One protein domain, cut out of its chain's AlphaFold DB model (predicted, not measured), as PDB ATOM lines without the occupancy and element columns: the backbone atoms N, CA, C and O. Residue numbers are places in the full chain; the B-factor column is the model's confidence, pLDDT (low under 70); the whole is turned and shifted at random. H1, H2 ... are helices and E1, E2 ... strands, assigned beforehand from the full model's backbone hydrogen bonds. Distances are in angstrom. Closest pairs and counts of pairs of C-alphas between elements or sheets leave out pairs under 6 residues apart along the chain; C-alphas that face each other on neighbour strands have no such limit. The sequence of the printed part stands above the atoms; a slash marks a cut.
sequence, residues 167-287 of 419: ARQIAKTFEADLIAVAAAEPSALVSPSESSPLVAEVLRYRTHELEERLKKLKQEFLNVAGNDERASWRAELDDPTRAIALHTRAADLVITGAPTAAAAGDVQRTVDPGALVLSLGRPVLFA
ATOM      1  N   ALA A 167      40.560 -32.822 -50.622       78.06
ATOM      2  CA  ALA A 167      40.519 -31.546 -51.341       78.06
ATOM      3  C   ALA A 167      41.282 -31.568 -52.680       78.06
ATOM      4  O   ALA A 167      40.787 -31.051 -53.679       78.06
ATOM      5  N   ARG A 168      42.455 -32.217 -52.733       79.25
ATOM      6  CA  ARG A 168      43.239 -32.345 -53.975       79.25
ATOM      7  C   ARG A 168      42.518 -33.219 -54.996       79.25
ATOM      8  O   ARG A 168      42.543 -32.917 -56.184       79.25
ATOM      9  N   GLN A 169      41.889 -34.303 -54.543       79.06
ATOM     10  CA  GLN A 169      41.111 -35.165 -55.428       79.06
ATOM     11  C   GLN A 169      39.909 -34.416 -56.010       79.06
ATOM     12  O   GLN A 169      39.701 -34.480 -57.216       79.06
ATOM     13  N   ILE A 170      39.169 -33.668 -55.183       82.56
ATOM     14  CA  ILE A 170      38.052 -32.827 -55.637       82.56
ATOM     15  C   ILE A 170      38.545 -31.802 -56.664       82.56
ATOM     16  O   ILE A 170      37.996 -31.739 -57.760       82.56
ATOM     17  N   ALA A 171      39.620 -31.064 -56.362       84.62
ATOM     18  CA  ALA A 171      40.178 -30.074 -57.282       84.62
ATOM     19  C   ALA A 171      40.553 -30.688 -58.640       84.62
ATOM     20  O   ALA A 171      40.208 -30.142 -59.680       84.62
ATOM     21  N   LYS A 172      41.175 -31.874 -58.651       83.69
ATOM     22  CA  LYS A 172      41.488 -32.588 -59.898       83.69
ATOM     23  C   LYS A 172      40.247 -33.044 -60.656       83.69
ATOM     24  O   LYS A 172      40.194 -32.862 -61.865       83.69
ATOM     25  N   THR A 173      39.267 -33.631 -59.969       83.06
ATOM     26  CA  THR A 173      38.027 -34.124 -60.591       83.06
ATOM     27  C   THR A 173      37.256 -33.005 -61.292       83.06
ATOM     28  O   THR A 173      36.669 -33.240 -62.342       83.06
ATOM     29  N   PHE A 174      37.256 -31.803 -60.715       85.69
ATOM     30  CA  PHE A 174      36.532 -30.651 -61.252       85.69
ATOM     31  C   PHE A 174      37.410 -29.684 -62.042       85.69
ATOM     32  O   PHE A 174      36.928 -28.613 -62.398       85.69
ATOM     33  N   GLU A 175      38.675 -30.038 -62.297       87.44
ATOM     34  CA  GLU A 175      39.650 -29.140 -62.917       87.44
ATOM     35  C   GLU A 175      39.591 -27.741 -62.279       87.44
ATOM     36  O   GLU A 175      39.417 -26.737 -62.970       87.44
ATOM     37  N   ALA A 176      39.717 -27.679 -60.954       87.81
ATOM     38  CA  ALA A 176      39.650 -26.461 -60.157       87.81
ATOM     39  C   ALA A 176      41.023 -26.073 -59.590       87.81
ATOM     40  O   ALA A 176      41.897 -26.921 -59.397       87.81
ATOM     41  N   ASP A 177      41.191 -24.784 -59.293       89.81
ATOM     42  CA  ASP A 177      42.377 -24.286 -58.598       89.81
ATOM     43  C   ASP A 177      42.285 -24.620 -57.104       89.81
ATOM     44  O   ASP A 177      41.228 -24.494 -56.479       89.81
ATOM     45  N   LEU A 178      43.401 -25.052 -56.518       87.94
ATOM     46  CA  LEU A 178      43.486 -25.419 -55.108       87.94
ATOM     47  C   LEU A 178      44.231 -24.329 -54.339       87.94
ATOM     48  O   LEU A 178      45.428 -24.131 -54.525       87.94
ATOM     49  N   ILE A 179      43.542 -23.653 -53.425       88.69
ATOM     50  CA  ILE A 179      44.152 -22.658 -52.539       88.69
ATOM     51  C   ILE A 179      44.191 -23.241 -51.128       88.69
ATOM     52  O   ILE A 179      43.157 -23.349 -50.470       88.69
ATOM     53  N   ALA A 180      45.376 -23.614 -50.650       87.00
ATOM     54  CA  ALA A 180      45.573 -23.964 -49.251       87.00
ATOM     55  C   ALA A 180      45.730 -22.691 -48.421       87.00
ATOM     56  O   ALA A 180      46.593 -21.860 -48.704       87.00
ATOM     57  N   VAL A 181      44.891 -22.554 -47.399       86.19
ATOM     58  CA  VAL A 181      44.915 -21.448 -46.442       86.19
ATOM     59  C   VAL A 181      45.227 -22.017 -45.067       86.19
ATOM     60  O   VAL A 181      44.535 -22.925 -44.610       86.19
ATOM     61  N   ALA A 182      46.234 -21.467 -44.399       83.88
ATOM     62  CA  ALA A 182      46.493 -21.731 -42.990       83.88
ATOM     63  C   ALA A 182      46.537 -20.416 -42.216       83.88
ATOM     64  O   ALA A 182      47.228 -19.483 -42.614       83.88
ATOM     65  N   ALA A 183      45.816 -20.346 -41.107       84.69
ATOM     66  CA  ALA A 183      45.801 -19.161 -40.270       84.69
ATOM     67  C   ALA A 183      45.805 -19.531 -38.794       84.69
ATOM     68  O   ALA A 183      45.283 -20.581 -38.414       84.69
ATOM     69  N   ALA A 184      46.456 -18.695 -37.993       83.62
ATOM     70  CA  ALA A 184      46.489 -18.822 -36.546       83.62
ATOM     71  C   ALA A 184      46.762 -17.464 -35.898       83.62
ATOM     72  O   ALA A 184      47.658 -16.738 -36.329       83.62
ATOM     73  N   GLU A 185      46.043 -17.155 -34.823       83.94
ATOM     74  CA  GLU A 185      46.208 -15.904 -34.090       83.94
ATOM     75  C   GLU A 185      47.263 -16.062 -32.977       83.94
ATOM     76  O   GLU A 185      47.133 -16.942 -32.116       83.94
ATOM     77  N   PRO A 186      48.313 -15.219 -32.932       82.12
ATOM     78  CA  PRO A 186      49.198 -15.160 -31.776       82.12
ATOM     79  C   PRO A 186      48.444 -14.553 -30.589       82.12
ATOM     80  O   PRO A 186      48.211 -13.348 -30.543       82.12
ATOM     81  N   SER A 187      48.092 -15.369 -29.595       74.06
ATOM     82  CA  SER A 187      47.502 -14.877 -28.350       74.06
ATOM     83  C   SER A 187      48.439 -15.071 -27.163       74.06
ATOM     84  O   SER A 187      49.218 -16.025 -27.077       74.06
ATOM     85  N   ALA A 188      48.345 -14.145 -26.215       64.19
ATOM     86  CA  ALA A 188      48.909 -14.313 -24.891       64.19
ATOM     87  C   ALA A 188      47.739 -14.531 -23.925       64.19
ATOM     88  O   ALA A 188      46.830 -13.708 -23.860       64.19
ATOM     89  N   LEU A 189      47.740 -15.650 -23.191       61.50
ATOM     90  CA  LEU A 189      46.737 -15.996 -22.168       61.50
ATOM     91  C   LEU A 189      46.888 -15.116 -20.909       61.50
ATOM     92  O   LEU A 189      46.977 -15.615 -19.790       61.50
ATOM     93  N   VAL A 190      46.993 -13.800 -21.083       59.19
ATOM     94  CA  VAL A 190      47.247 -12.829 -20.016       59.19
ATOM     95  C   VAL A 190      46.235 -11.697 -20.105       59.19
ATOM     96  O   VAL A 190      45.858 -11.261 -21.188       59.19
ATOM     97  N   SER A 191      45.768 -11.267 -18.932       53.59
ATOM     98  CA  SER A 191      44.748 -10.230 -18.771       53.59
ATOM     99  C   SER A 191      45.135  -8.930 -19.501       53.59
ATOM    100  O   SER A 191      46.315  -8.574 -19.474       53.59
ATOM    101  N   PRO A 192      44.177  -8.173 -20.083       50.56
ATOM    102  CA  PRO A 192      44.431  -6.965 -20.880       50.56
ATOM    103  C   PRO A 192      45.029  -5.780 -20.108       50.56
ATOM    104  O   PRO A 192      45.179  -4.703 -20.680       50.56
ATOM    105  N   SER A 193      45.357  -5.940 -18.821       56.97
ATOM    106  CA  SER A 193      46.061  -4.929 -18.035       56.97
ATOM    107  C   SER A 193      47.547  -4.882 -18.427       56.97
ATOM    108  O   SER A 193      48.419  -5.320 -17.685       56.97
ATOM    109  N   GLU A 194      47.777  -4.360 -19.629       55.19
ATOM    110  CA  GLU A 194      48.893  -3.504 -20.031       55.19
ATOM    111  C   GLU A 194      50.322  -4.088 -20.098       55.19
ATOM    112  O   GLU A 194      50.948  -4.473 -19.115       55.19
ATOM    113  N   SER A 195      50.881  -4.022 -21.315       62.03
ATOM    114  CA  SER A 195      52.202  -3.434 -21.618       62.03
ATOM    115  C   SER A 195      53.438  -3.940 -20.866       62.03
ATOM    116  O   SER A 195      54.450  -3.242 -20.806       62.03
ATOM    117  N   SER A 196      53.411  -5.150 -20.317       71.94
ATOM    118  CA  SER A 196      54.609  -5.748 -19.733       71.94
ATOM    119  C   SER A 196      55.584  -6.192 -20.839       71.94
ATOM    120  O   SER A 196      55.168  -6.895 -21.767       71.94
ATOM    121  N   PRO A 197      56.889  -5.859 -20.749       77.38
ATOM    122  CA  PRO A 197      57.922  -6.395 -21.640       77.38
ATOM    123  C   PRO A 197      57.890  -7.927 -21.738       77.38
ATOM    124  O   PRO A 197      58.148  -8.474 -22.807       77.38
ATOM    125  N   LEU A 198      57.480  -8.600 -20.655       76.38
ATOM    126  CA  LEU A 198      57.279 -10.047 -20.617       76.38
ATOM    127  C   LEU A 198      56.149 -10.499 -21.555       76.38
ATOM    128  O   LEU A 198      56.294 -11.498 -22.249       76.38
ATOM    129  N   VAL A 199      55.037  -9.760 -21.630       78.50
ATOM    130  CA  VAL A 199      53.928 -10.068 -22.555       78.50
ATOM    131  C   VAL A 199      54.376  -9.890 -24.004       78.50
ATOM    132  O   VAL A 199      54.079 -10.734 -24.846       78.50
ATOM    133  N   ALA A 200      55.140  -8.833 -24.295       79.94
ATOM    134  CA  ALA A 200      55.705  -8.616 -25.624       79.94
ATOM    135  C   ALA A 200      56.688  -9.731 -26.020       79.94
ATOM    136  O   ALA A 200      56.686 -10.179 -27.164       79.94
ATOM    137  N   GLU A 201      57.510 -10.205 -25.085       82.31
ATOM    138  CA  GLU A 201      58.434 -11.318 -25.311       82.31
ATOM    139  C   GLU A 201      57.699 -12.645 -25.536       82.31
ATOM    140  O   GLU A 201      58.002 -13.356 -26.496       82.31
ATOM    141  N   VAL A 202      56.661 -12.927 -24.743       81.94
ATOM    142  CA  VAL A 202      55.782 -14.087 -24.945       81.94
ATOM    143  C   VAL A 202      55.118 -14.035 -26.323       81.94
ATOM    144  O   VAL A 202      55.146 -15.031 -27.043       81.94
ATOM    145  N   LEU A 203      54.565 -12.890 -26.735       83.25
ATOM    146  CA  LEU A 203      53.952 -12.740 -28.058       83.25
ATOM    147  C   LEU A 203      54.962 -12.919 -29.196       83.25
ATOM    148  O   LEU A 203      54.633 -13.570 -30.186       83.25
ATOM    149  N   ARG A 204      56.194 -12.406 -29.064       84.81
ATOM    150  CA  ARG A 204      57.264 -12.641 -30.053       84.81
ATOM    151  C   ARG A 204      57.596 -14.124 -30.171       84.81
ATOM    152  O   ARG A 204      57.651 -14.637 -31.285       84.81
ATOM    153  N   TYR A 205      57.764 -14.812 -29.040       83.31
ATOM    154  CA  TYR A 205      58.016 -16.251 -29.022       83.31
ATOM    155  C   TYR A 205      56.875 -17.031 -29.692       83.31
ATOM    156  O   TYR A 205      57.125 -17.850 -30.573       83.31
ATOM    157  N   ARG A 206      55.614 -16.733 -29.346       80.56
ATOM    158  CA  ARG A 206      54.428 -17.372 -29.949       80.56
ATOM    159  C   ARG A 206      54.301 -17.094 -31.440       80.56
ATOM    160  O   ARG A 206      53.971 -17.998 -32.199       80.56
ATOM    161  N   THR A 207      54.582 -15.865 -31.860       87.25
ATOM    162  CA  THR A 207      54.587 -15.483 -33.277       87.25
ATOM    163  C   THR A 207      55.619 -16.305 -34.039       87.25
ATOM    164  O   THR A 207      55.283 -16.923 -35.043       87.25
ATOM    165  N   HIS A 208      56.840 -16.404 -33.512       87.06
ATOM    166  CA  HIS A 208      57.897 -17.202 -34.126       87.06
ATOM    167  C   HIS A 208      57.540 -18.699 -34.187       87.06
ATOM    168  O   HIS A 208      57.719 -19.339 -35.221       87.06
ATOM    169  N   GLU A 209      56.965 -19.252 -33.112       83.94
ATOM    170  CA  GLU A 209      56.452 -20.630 -33.066       83.94
ATOM    171  C   GLU A 209      55.410 -20.883 -34.174       83.94
ATOM    172  O   GLU A 209      55.473 -21.894 -34.881       83.94
ATOM    173  N   LEU A 210      54.466 -19.953 -34.352       83.06
ATOM    174  CA  LEU A 210      53.432 -20.035 -35.382       83.06
ATOM    175  C   LEU A 210      54.015 -19.913 -36.792       83.06
ATOM    176  O   LEU A 210      53.658 -20.708 -37.659       83.06
ATOM    177  N   GLU A 211      54.937 -18.981 -37.028       89.94
ATOM    178  CA  GLU A 211      55.622 -18.831 -38.316       89.94
ATOM    179  C   GLU A 211      56.368 -20.109 -38.714       89.94
ATOM    180  O   GLU A 211      56.239 -20.580 -39.846       89.94
ATOM    181  N   GLU A 212      57.103 -20.719 -37.782       83.62
ATOM    182  CA  GLU A 212      57.776 -21.996 -38.016       83.62
ATOM    183  C   GLU A 212      56.774 -23.124 -38.292       83.62
ATOM    184  O   GLU A 212      56.986 -23.950 -39.188       83.62
ATOM    185  N   ARG A 213      55.629 -23.149 -37.596       77.88
ATOM    186  CA  ARG A 213      54.571 -24.124 -37.891       77.88
ATOM    187  C   ARG A 213      53.962 -23.912 -39.277       77.88
ATOM    188  O   ARG A 213      53.756 -24.897 -39.986       77.88
ATOM    189  N   LEU A 214      53.718 -22.668 -39.687       82.25
ATOM    190  CA  LEU A 214      53.199 -22.326 -41.015       82.25
ATOM    191  C   LEU A 214      54.184 -22.716 -42.125       82.25
ATOM    192  O   LEU A 214      53.760 -23.240 -43.156       82.25
ATOM    193  N   LYS A 215      55.499 -22.554 -41.909       84.19
ATOM    194  CA  LYS A 215      56.533 -23.057 -42.833       84.19
ATOM    195  C   LYS A 215      56.472 -24.579 -42.978       84.19
ATOM    196  O   LYS A 215      56.512 -25.081 -44.101       84.19
ATOM    197  N   LYS A 216      56.327 -25.312 -41.866       75.75
ATOM    198  CA  LYS A 216      56.168 -26.779 -41.886       75.75
ATOM    199  C   LYS A 216      54.911 -27.198 -42.655       75.75
ATOM    200  O   LYS A 216      55.009 -28.026 -43.555       75.75
ATOM    201  N   LEU A 217      53.764 -26.576 -42.373       74.69
ATOM    202  CA  LEU A 217      52.501 -26.857 -43.070       74.69
ATOM    203  C   LEU A 217      52.574 -26.541 -44.569       74.69
ATOM    204  O   LEU A 217      52.069 -27.310 -45.383       74.69
ATOM    205  N   LYS A 218      53.255 -25.453 -44.953       81.62
ATOM    206  CA  LYS A 218      53.521 -25.147 -46.362       81.62
ATOM    207  C   LYS A 218      54.293 -26.280 -47.030       81.62
ATOM    208  O   LYS A 218      53.943 -26.678 -48.135       81.62
ATOM    209  N   GLN A 219      55.330 -26.806 -46.380       76.31
ATOM    210  CA  GLN A 219      56.109 -27.908 -46.941       76.31
ATOM    211  C   GLN A 219      55.283 -29.196 -47.050       76.31
ATOM    212  O   GLN A 219      55.342 -29.867 -48.077       76.31
ATOM    213  N   GLU A 220      54.476 -29.514 -46.032       74.62
ATOM    214  CA  GLU A 220      53.519 -30.630 -46.073       74.62
ATOM    215  C   GLU A 220      52.556 -30.480 -47.264       74.62
ATOM    216  O   GLU A 220      52.389 -31.416 -48.048       74.62
ATOM    217  N   PHE A 221      51.994 -29.284 -47.467       76.38
ATOM    218  CA  PHE A 221      51.136 -28.979 -48.609       76.38
ATOM    219  C   PHE A 221      51.862 -29.122 -49.947       76.38
ATOM    220  O   PHE A 221      51.314 -29.734 -50.856       76.38
ATOM    221  N   LEU A 222      53.082 -28.602 -50.089       79.06
ATOM    222  CA  LEU A 222      53.847 -28.709 -51.335       79.06
ATOM    223  C   LEU A 222      54.186 -30.166 -51.675       79.06
ATOM    224  O   LEU A 222      54.072 -30.563 -52.831       79.06
ATOM    225  N   ASN A 223      54.521 -30.986 -50.674       74.19
ATOM    226  CA  ASN A 223      54.741 -32.423 -50.867       74.19
ATOM    227  C   ASN A 223      53.466 -33.117 -51.373       74.19
ATOM    228  O   ASN A 223      53.513 -33.994 -52.236       74.19
ATOM    229  N   VAL A 224      52.315 -32.697 -50.849       71.12
ATOM    230  CA  VAL A 224      50.992 -33.201 -51.219       71.12
ATOM    231  C   VAL A 224      50.546 -32.717 -52.594       71.12
ATOM    232  O   VAL A 224      50.004 -33.505 -53.365       71.12
ATOM    233  N   ALA A 225      50.728 -31.439 -52.909       72.69
ATOM    234  CA  ALA A 225      50.338 -30.836 -54.175       72.69
ATOM    235  C   ALA A 225      51.237 -31.345 -55.313       72.69
ATOM    236  O   ALA A 225      50.742 -31.669 -56.399       72.69
ATOM    237  N   GLY A 226      52.528 -31.535 -55.029       74.94
ATOM    238  CA  GLY A 226      53.559 -31.799 -56.025       74.94
ATOM    239  C   GLY A 226      53.773 -30.575 -56.916       74.94
ATOM    240  O   GLY A 226      53.652 -29.442 -56.463       74.94
ATOM    241  N   ASN A 227      54.033 -30.807 -58.202       75.88
ATOM    242  CA  ASN A 227      54.235 -29.750 -59.205       75.88
ATOM    243  C   ASN A 227      52.914 -29.266 -59.834       75.88
ATOM    244  O   ASN A 227      52.850 -29.020 -61.034       75.88
ATOM    245  N   ASP A 228      51.832 -29.225 -59.058       78.88
ATOM    246  CA  ASP A 228      50.531 -28.778 -59.556       78.88
ATOM    247  C   ASP A 228      50.512 -27.245 -59.631       78.88
ATOM    248  O   ASP A 228      50.421 -26.573 -58.606       78.88
ATOM    249  N   GLU A 229      50.621 -26.683 -60.837       84.25
ATOM    250  CA  GLU A 229      50.644 -25.226 -61.057       84.25
ATOM    251  C   GLU A 229      49.339 -24.537 -60.635       84.25
ATOM    252  O   GLU A 229      49.311 -23.327 -60.413       84.25
ATOM    253  N   ARG A 230      48.258 -25.310 -60.479       83.50
ATOM    254  CA  ARG A 230      46.950 -24.831 -60.022       83.50
ATOM    255  C   ARG A 230      46.821 -24.841 -58.501       83.50
ATOM    256  O   ARG A 230      45.785 -24.444 -57.966       83.50
ATOM    257  N   ALA A 231      47.851 -25.304 -57.793       86.88
ATOM    258  CA  ALA A 231      47.905 -25.343 -56.344       86.88
ATOM    259  C   ALA A 231      48.703 -24.149 -55.798       86.88
ATOM    260  O   ALA A 231      49.860 -23.926 -56.148       86.88
ATOM    261  N   SER A 232      48.099 -23.386 -54.890       89.06
ATOM    262  CA  SER A 232      48.722 -22.230 -54.244       89.06
ATOM    263  C   SER A 232      48.584 -22.293 -52.725       89.06
ATOM    264  O   SER A 232      47.671 -22.920 -52.190       89.06
ATOM    265  N   TRP A 233      49.511 -21.639 -52.027       87.69
ATOM    266  CA  TRP A 233      49.560 -21.581 -50.567       87.69
ATOM    267  C   TRP A 233      49.406 -20.142 -50.079       87.69
ATOM    268  O   TRP A 233      50.071 -19.239 -50.592       87.69
ATOM    269  N   ARG A 234      48.585 -19.945 -49.048       89.12
ATOM    270  CA  ARG A 234      48.390 -18.679 -48.336       89.12
ATOM    271  C   ARG A 234      48.462 -18.928 -46.835       89.12
ATOM    272  O   ARG A 234      47.934 -19.923 -46.343       89.12
ATOM    273  N   ALA A 235      49.122 -18.025 -46.119       87.69
ATOM    274  CA  ALA A 235      49.218 -18.093 -44.672       87.69
ATOM    275  C   ALA A 235      49.036 -16.712 -44.044       87.69
ATOM    276  O   ALA A 235      49.626 -15.750 -44.533       87.69
ATOM    277  N   GLU A 236      48.257 -16.638 -42.965       87.81
ATOM    278  CA  GLU A 236      47.988 -15.397 -42.228       87.81
ATOM    279  C   GLU A 236      48.144 -15.616 -40.714       87.81
ATOM    280  O   GLU A 236      47.774 -16.660 -40.179       87.81
ATOM    281  N   LEU A 237      48.710 -14.637 -40.008       89.25
ATOM    282  CA  LEU A 237      48.751 -14.625 -38.542       89.25
ATOM    283  C   LEU A 237      47.520 -13.881 -38.022       89.25
ATOM    284  O   LEU A 237      47.603 -12.720 -37.625       89.25
ATOM    285  N   ASP A 238      46.367 -14.530 -38.129       87.56
ATOM    286  CA  ASP A 238      45.064 -13.941 -37.849       87.56
ATOM    287  C   ASP A 238      44.069 -15.010 -37.370       87.56
ATOM    288  O   ASP A 238      44.343 -16.209 -37.477       87.56
ATOM    289  N   ASP A 239      42.908 -14.576 -36.872       85.25
ATOM    290  CA  ASP A 239      41.765 -15.432 -36.558       85.25
ATOM    291  C   ASP A 239      41.472 -16.371 -37.746       85.25
ATOM    292  O   ASP A 239      41.200 -15.892 -38.860       85.25
ATOM    293  N   PRO A 240      41.503 -17.702 -37.541       83.19
ATOM    294  CA  PRO A 240      41.366 -18.663 -38.630       83.19
ATOM    295  C   PRO A 240      40.072 -18.508 -39.431       83.19
ATOM    296  O   PRO A 240      40.078 -18.622 -40.659       83.19
ATOM    297  N   THR A 241      38.957 -18.218 -38.757       82.25
ATOM    298  CA  THR A 241      37.645 -18.088 -39.404       82.25
ATOM    299  C   THR A 241      37.608 -16.856 -40.311       82.25
ATOM    300  O   THR A 241      37.171 -16.933 -41.463       82.25
ATOM    301  N   ARG A 242      38.125 -15.722 -39.827       84.38
ATOM    302  CA  ARG A 242      38.219 -14.464 -40.571       84.38
ATOM    303  C   ARG A 242      39.197 -14.551 -41.740       84.38
ATOM    304  O   ARG A 242      38.849 -14.104 -42.834       84.38
ATOM    305  N   ALA A 243      40.373 -15.140 -41.538       85.94
ATOM    306  CA  ALA A 243      41.374 -15.324 -42.590       85.94
ATOM    307  C   ALA A 243      40.822 -16.165 -43.753       85.94
ATOM    308  O   ALA A 243      40.914 -15.777 -44.923       85.94
ATOM    309  N   ILE A 244      40.146 -17.281 -43.447       83.44
ATOM    310  CA  ILE A 244      39.477 -18.093 -44.472       83.44
ATOM    311  C   ILE A 244      38.426 -17.258 -45.202       83.44
ATOM    312  O   ILE A 244      38.437 -17.221 -46.435       83.44
ATOM    313  N   ALA A 245      37.568 -16.535 -44.473       84.06
ATOM    314  CA  ALA A 245      36.532 -15.694 -45.067       84.06
ATOM    315  C   ALA A 245      37.088 -14.667 -46.064       84.06
ATOM    316  O   ALA A 245      36.518 -14.492 -47.144       84.06
ATOM    317  N   LEU A 246      38.231 -14.045 -45.770       84.00
ATOM    318  CA  LEU A 246      38.887 -13.110 -46.687       84.00
ATOM    319  C   LEU A 246      39.343 -13.784 -47.986       84.00
ATOM    320  O   LEU A 246      39.165 -13.219 -49.071       84.00
ATOM    321  N   HIS A 247      39.872 -15.002 -47.904       82.50
ATOM    322  CA  HIS A 247      40.340 -15.739 -49.074       82.50
ATOM    323  C   HIS A 247      39.219 -16.393 -49.893       82.50
ATOM    324  O   HIS A 247      39.405 -16.586 -51.096       82.50
ATOM    325  N   THR A 248      38.036 -16.641 -49.313       80.06
ATOM    326  CA  THR A 248      36.887 -17.221 -50.043       80.06
ATOM    327  C   THR A 248      36.366 -16.371 -51.196       80.06
ATOM    328  O   THR A 248      35.673 -16.876 -52.075       80.06
ATOM    329  N   ARG A 249      36.722 -15.082 -51.251       80.81
ATOM    330  CA  ARG A 249      36.375 -14.203 -52.379       80.81
ATOM    331  C   ARG A 249      36.872 -14.748 -53.719       80.81
ATOM    332  O   ARG A 249      36.252 -14.481 -54.741       80.81
ATOM    333  N   ALA A 250      37.973 -15.497 -53.693       78.81
ATOM    334  CA  ALA A 250      38.595 -16.102 -54.862       78.81
ATOM    335  C   ALA A 250      38.277 -17.603 -55.008       78.81
ATOM    336  O   ALA A 250      38.985 -18.289 -55.736       78.81
ATOM    337  N   ALA A 251      37.273 -18.125 -54.295       85.75
ATOM    338  CA  ALA A 251      36.928 -19.543 -54.311       85.75
ATOM    339  C   ALA A 251      35.416 -19.761 -54.459       85.75
ATOM    340  O   ALA A 251      34.604 -18.991 -53.942       85.75
ATOM    341  N   ASP A 252      35.047 -20.851 -55.131       87.12
ATOM    342  CA  ASP A 252      33.653 -21.281 -55.278       87.12
ATOM    343  C   ASP A 252      33.213 -22.267 -54.187       87.12
ATOM    344  O   ASP A 252      32.021 -22.389 -53.921       87.12
ATOM    345  N   LEU A 253      34.168 -22.929 -53.523       89.75
ATOM    346  CA  LEU A 253      33.948 -23.924 -52.474       89.75
ATOM    347  C   LEU A 253      35.028 -23.806 -51.396       89.75
ATOM    348  O   LEU A 253      36.213 -23.693 -51.712       89.75
ATOM    349  N   VAL A 254      34.630 -23.904 -50.127       88.38
ATOM    350  CA  VAL A 254      35.565 -24.072 -49.005       88.38
ATOM    351  C   VAL A 254      35.561 -25.514 -48.541       88.38
ATOM    352  O   VAL A 254      34.498 -26.096 -48.364       88.38
ATOM    353  N   ILE A 255      36.744 -26.079 -48.308       86.44
ATOM    354  CA  ILE A 255      36.903 -27.419 -47.743       86.44
ATOM    355  C   ILE A 255      37.647 -27.296 -46.415       86.44
ATOM    356  O   ILE A 255      38.732 -26.723 -46.369       86.44
ATOM    357  N   THR A 256      37.080 -27.841 -45.342       79.75
ATOM    358  CA  THR A 256      37.707 -27.875 -44.010       79.75
ATOM    359  C   THR A 256      37.411 -29.201 -43.310       79.75
ATOM    360  O   THR A 256      36.447 -29.884 -43.645       79.75
ATOM    361  N   GLY A 257      38.230 -29.589 -42.333       71.50
ATOM    362  CA  GLY A 257      37.863 -30.664 -41.407       71.50
ATOM    363  C   GLY A 257      36.741 -30.219 -40.466       71.50
ATOM    364  O   GLY A 257      36.555 -29.017 -40.248       71.50
ATOM    365  N   ALA A 258      35.998 -31.168 -39.893       57.69
ATOM    366  CA  ALA A 258      35.179 -30.855 -38.728       57.69
ATOM    367  C   ALA A 258      36.081 -30.711 -37.489       57.69
ATOM    368  O   ALA A 258      37.058 -31.454 -37.349       57.69
ATOM    369  N   PRO A 259      35.796 -29.759 -36.585       48.88
ATOM    370  CA  PRO A 259      36.542 -29.631 -35.349       48.88
ATOM    371  C   PRO A 259      36.338 -30.896 -34.521       48.88
ATOM    372  O   PRO A 259      35.214 -31.268 -34.176       48.88
ATOM    373  N   THR A 260      37.441 -31.558 -34.192       46.81
ATOM    374  CA  THR A 260      37.418 -32.668 -33.245       46.81
ATOM    375  C   THR A 260      37.033 -32.136 -31.866       46.81
ATOM    376  O   THR A 260      37.342 -30.999 -31.508       46.81
ATOM    377  N   ALA A 261      36.382 -32.961 -31.042       39.59
ATOM    378  CA  ALA A 261      36.018 -32.570 -29.675       39.59
ATOM    379  C   ALA A 261      37.236 -32.139 -28.824       39.59
ATOM    380  O   ALA A 261      37.074 -31.372 -27.884       39.59
ATOM    381  N   ALA A 262      38.446 -32.591 -29.178       32.41
ATOM    382  CA  ALA A 262      39.709 -32.192 -28.552       32.41
ATOM    383  C   ALA A 262      40.211 -30.799 -28.988       32.41
ATOM    384  O   ALA A 262      40.990 -30.180 -28.273       32.41
ATOM    385  N   ALA A 263      39.763 -30.307 -30.145       41.94
ATOM    386  CA  ALA A 263      40.066 -28.979 -30.672       41.94
ATOM    387  C   ALA A 263      39.022 -27.925 -30.241       41.94
ATOM    388  O   ALA A 263      39.215 -26.729 -30.451       41.94
ATOM    389  N   ALA A 264      37.916 -28.359 -29.622       43.19
ATOM    390  CA  ALA A 264      36.853 -27.493 -29.124       43.19
ATOM    391  C   ALA A 264      37.343 -26.658 -27.925       43.19
ATOM    392  O   ALA A 264      37.203 -27.056 -26.771       43.19
ATOM    393  N   GLY A 265      37.944 -25.502 -28.208       47.97
ATOM    394  CA  GLY A 265      38.435 -24.557 -27.202       47.97
ATOM    395  C   GLY A 265      39.653 -23.739 -27.633       47.97
ATOM    396  O   GLY A 265      39.863 -22.659 -27.088       47.97
ATOM    397  N   ASP A 266      40.417 -24.198 -28.631       59.19
ATOM    398  CA  ASP A 266      41.565 -23.465 -29.190       59.19
ATOM    399  C   ASP A 266      41.104 -22.575 -30.351       59.19
ATOM    400  O   ASP A 266      41.369 -22.838 -31.527       59.19
ATOM    401  N   VAL A 267      40.328 -21.539 -30.022       64.06
ATOM    402  CA  VAL A 267      39.754 -20.601 -31.007       64.06
ATOM    403  C   VAL A 267      40.826 -19.898 -31.843       64.06
ATOM    404  O   VAL A 267      40.557 -19.479 -32.959       64.06
ATOM    405  N   GLN A 268      42.059 -19.817 -31.337       67.38
ATOM    406  CA  GLN A 268      43.170 -19.175 -32.031       67.38
ATOM    407  C   GLN A 268      43.766 -20.023 -33.155       67.38
ATOM    408  O   GLN A 268      44.460 -19.487 -34.019       67.38
ATOM    409  N   ARG A 269      43.537 -21.341 -33.151       64.44
ATOM    410  CA  ARG A 269      44.115 -22.279 -34.131       64.44
ATOM    411  C   ARG A 269      43.067 -23.130 -34.843       64.44
ATOM    412  O   ARG A 269      43.420 -23.975 -35.664       64.44
ATOM    413  N   THR A 270      41.789 -22.936 -34.530       67.88
ATOM    414  CA  THR A 270      40.688 -23.741 -35.062       67.88
ATOM    415  C   THR A 270      39.633 -22.861 -35.707       67.88
ATOM    416  O   THR A 270      39.407 -21.719 -35.318       67.88
ATOM    417  N   VAL A 271      39.000 -23.398 -36.744       71.50
ATOM    418  CA  VAL A 271      37.911 -22.720 -37.444       71.50
ATOM    419  C   VAL A 271      36.610 -23.034 -36.726       71.50
ATOM    420  O   VAL A 271      36.327 -24.204 -36.468       71.50
ATOM    421  N   ASP A 272      35.796 -22.017 -36.457       73.75
ATOM    422  CA  ASP A 272      34.433 -22.218 -35.976       73.75
ATOM    423  C   ASP A 272      33.538 -22.587 -37.176       73.75
ATOM    424  O   ASP A 272      33.291 -21.738 -38.037       73.75
ATOM    425  N   PRO A 273      33.022 -23.829 -37.273       71.19
ATOM    426  CA  PRO A 273      32.208 -24.270 -38.410       71.19
ATOM    427  C   PRO A 273      30.959 -23.431 -38.615       71.19
ATOM    428  O   PRO A 273      30.487 -23.263 -39.738       71.19
ATOM    429  N   GLY A 274      30.388 -22.952 -37.516       70.06
ATOM    430  CA  GLY A 274      29.146 -22.222 -37.533       70.06
ATOM    431  C   GLY A 274      29.333 -20.790 -37.981       70.06
ATOM    432  O   GLY A 274      28.648 -20.334 -38.897       70.06
ATOM    433  N   ALA A 275      30.307 -20.106 -37.387       73.75
ATOM    434  CA  ALA A 275      30.712 -18.786 -37.836       73.75
ATOM    435  C   ALA A 275      31.174 -18.833 -39.296       73.75
ATOM    436  O   ALA A 275      30.826 -17.936 -40.060       73.75
ATOM    437  N   LEU A 276      31.864 -19.897 -39.717       77.06
ATOM    438  CA  LEU A 276      32.260 -20.107 -41.104       77.06
ATOM    439  C   LEU A 276      31.033 -20.183 -42.030       77.06
ATOM    440  O   LEU A 276      30.860 -19.315 -42.875       77.06
ATOM    441  N   VAL A 277      30.111 -21.130 -41.838       79.12
ATOM    442  CA  VAL A 277      28.915 -21.262 -42.705       79.12
ATOM    443  C   VAL A 277      28.056 -19.989 -42.724       79.12
ATOM    444  O   VAL A 277      27.459 -19.654 -43.746       79.12
ATOM    445  N   LEU A 278      27.986 -19.251 -41.612       76.81
ATOM    446  CA  LEU A 278      27.224 -18.005 -41.544       76.81
ATOM    447  C   LEU A 278      27.908 -16.805 -42.206       76.81
ATOM    448  O   LEU A 278      27.216 -15.916 -42.710       76.81
ATOM    449  N   SER A 279      29.234 -16.731 -42.121       74.06
ATOM    450  CA  SER A 279      30.020 -15.596 -42.616       74.06
ATOM    451  C   SER A 279      30.420 -15.756 -44.078       74.06
ATOM    452  O   SER A 279      30.628 -14.756 -44.768       74.06
ATOM    453  N   LEU A 280      30.497 -16.996 -44.562       74.44
ATOM    454  CA  LEU A 280      30.850 -17.301 -45.934       74.44
ATOM    455  C   LEU A 280      29.638 -17.176 -46.860       74.44
ATOM    456  O   LEU A 280      28.606 -17.804 -46.662       74.44
ATOM    457  N   GLY A 281      29.790 -16.411 -47.941       78.31
ATOM    458  CA  GLY A 281      28.835 -16.385 -49.059       78.31
ATOM    459  C   GLY A 281      29.033 -17.538 -50.052       78.31
ATOM    460  O   GLY A 281      28.734 -17.372 -51.233       78.31
ATOM    461  N   ARG A 282      29.636 -18.647 -49.606       87.44
ATOM    462  CA  ARG A 282      30.075 -19.788 -50.423       87.44
ATOM    463  C   ARG A 282      29.746 -21.105 -49.714       87.44
ATOM    464  O   ARG A 282      29.783 -21.127 -48.482       87.44
ATOM    465  N   PRO A 283      29.480 -22.194 -50.457       89.94
ATOM    466  CA  PRO A 283      29.293 -23.510 -49.863       89.94
ATOM    467  C   PRO A 283      30.551 -23.971 -49.118       89.94
ATOM    468  O   PRO A 283      31.684 -23.715 -49.541       89.94
ATOM    469  N   VAL A 284      30.335 -24.693 -48.020       87.00
ATOM    470  CA  VAL A 284      31.386 -25.278 -47.185       87.00
ATOM    471  C   VAL A 284      31.227 -26.787 -47.161       87.00
ATOM    472  O   VAL A 284      30.204 -27.299 -46.712       87.00
ATOM    473  N   LEU A 285      32.252 -27.502 -47.608       87.75
ATOM    474  CA  LEU A 285      32.378 -28.944 -47.478       87.75
ATOM    475  C   LEU A 285      33.220 -29.267 -46.242       87.75
ATOM    476  O   LEU A 285      34.431 -29.048 -46.207       87.75
ATOM    477  N   PHE A 286      32.567 -29.821 -45.228       82.56
ATOM    478  CA  PHE A 286      33.225 -30.440 -44.090       82.56
ATOM    479  C   PHE A 286      33.610 -31.863 -44.462       82.56
ATOM    480  O   PHE A 286      32.740 -32.701 -44.718       82.56
ATOM    481  N   ALA A 287      34.911 -32.128 -44.497       78.75
ATOM    482  CA  ALA A 287      35.418 -33.466 -44.731       78.75
ATOM    483  C   ALA A 287      34.945 -34.420 -43.622       78.75
ATOM    484  O   ALA A 287      34.715 -34.004 -42.480       78.75
TER     485      ALA A 287
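Overview. This is residues 167 to 287 of the 419 residues of an uncharacterized protein of Mesorhizobium sp (UniProt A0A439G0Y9). Two parallel strands side by side, E1 and E2, lie between the long helix H2 and the shorter H3, and H2 runs well past them along the longest axis. H4 packs on H3, a second small parallel pair, E3 and E4, makes another part, and H1 sits by the beginning of E1. The printed part has 121 residues, in the order H1 E1 H2 E2 H3 E3 H4 E4, and its class is mixed, helices and strands. It is elongated, 52 by 32 by 27 A, and only just compact, close to loose, with a radius of gyration of the C-alphas of 16.1 A.

Arrangement. E1, residues 178 to 183, and E2, residues 231 to 236, are parallel neighbours at 16 degrees, with N 180 and O 232 2.8 A apart, within hydrogen-bond range. With H2, residues 197 to 225, they form a strand-helix-strand unit, two parallel strands with a helix between them in the chain, and its crossover is right-handed. The closest C-alphas of E1 and H2 are those of Ala 182 and Leu 214, 7.0 A. For E1 and H3, residues 240 to 250, they are those of Ala 183 and Pro 240, 4.8 A. H3 and H4, residues 273 to 279, touch at Thr 241 and Leu 276, C-alphas 6.0 A apart, at a steep tilt of 49 degrees. E3, residues 254 to 257, and E4, residues 284 to 287, are parallel neighbours, with N 285 and O 254 2.8 A apart; E3, H4 and E4 form a second right-handed unit. Every O i to N i+4 pair is within range in H2, H4 and H1, residues 167 to 173, and 5 of 7 in H3.

Along the chain. H1 begins at C-alpha 167 (40.519, -31.546, -51.341). H2 is 41.4 A long, E2 17.3 A, H3 16.7 A and E1 16.3 A. E4 ends at C-alpha 287 (35.418, -33.466, -44.731).

Size, cuts and confidence. The C-alphas farthest apart, Thr 173 and Ser 196, are 52.4 A apart. The printed part has no cut; the links E1 to H2 and E3 to H4 are long. Residues 188 to 195 and 258 to 270 have pLDDT under 70.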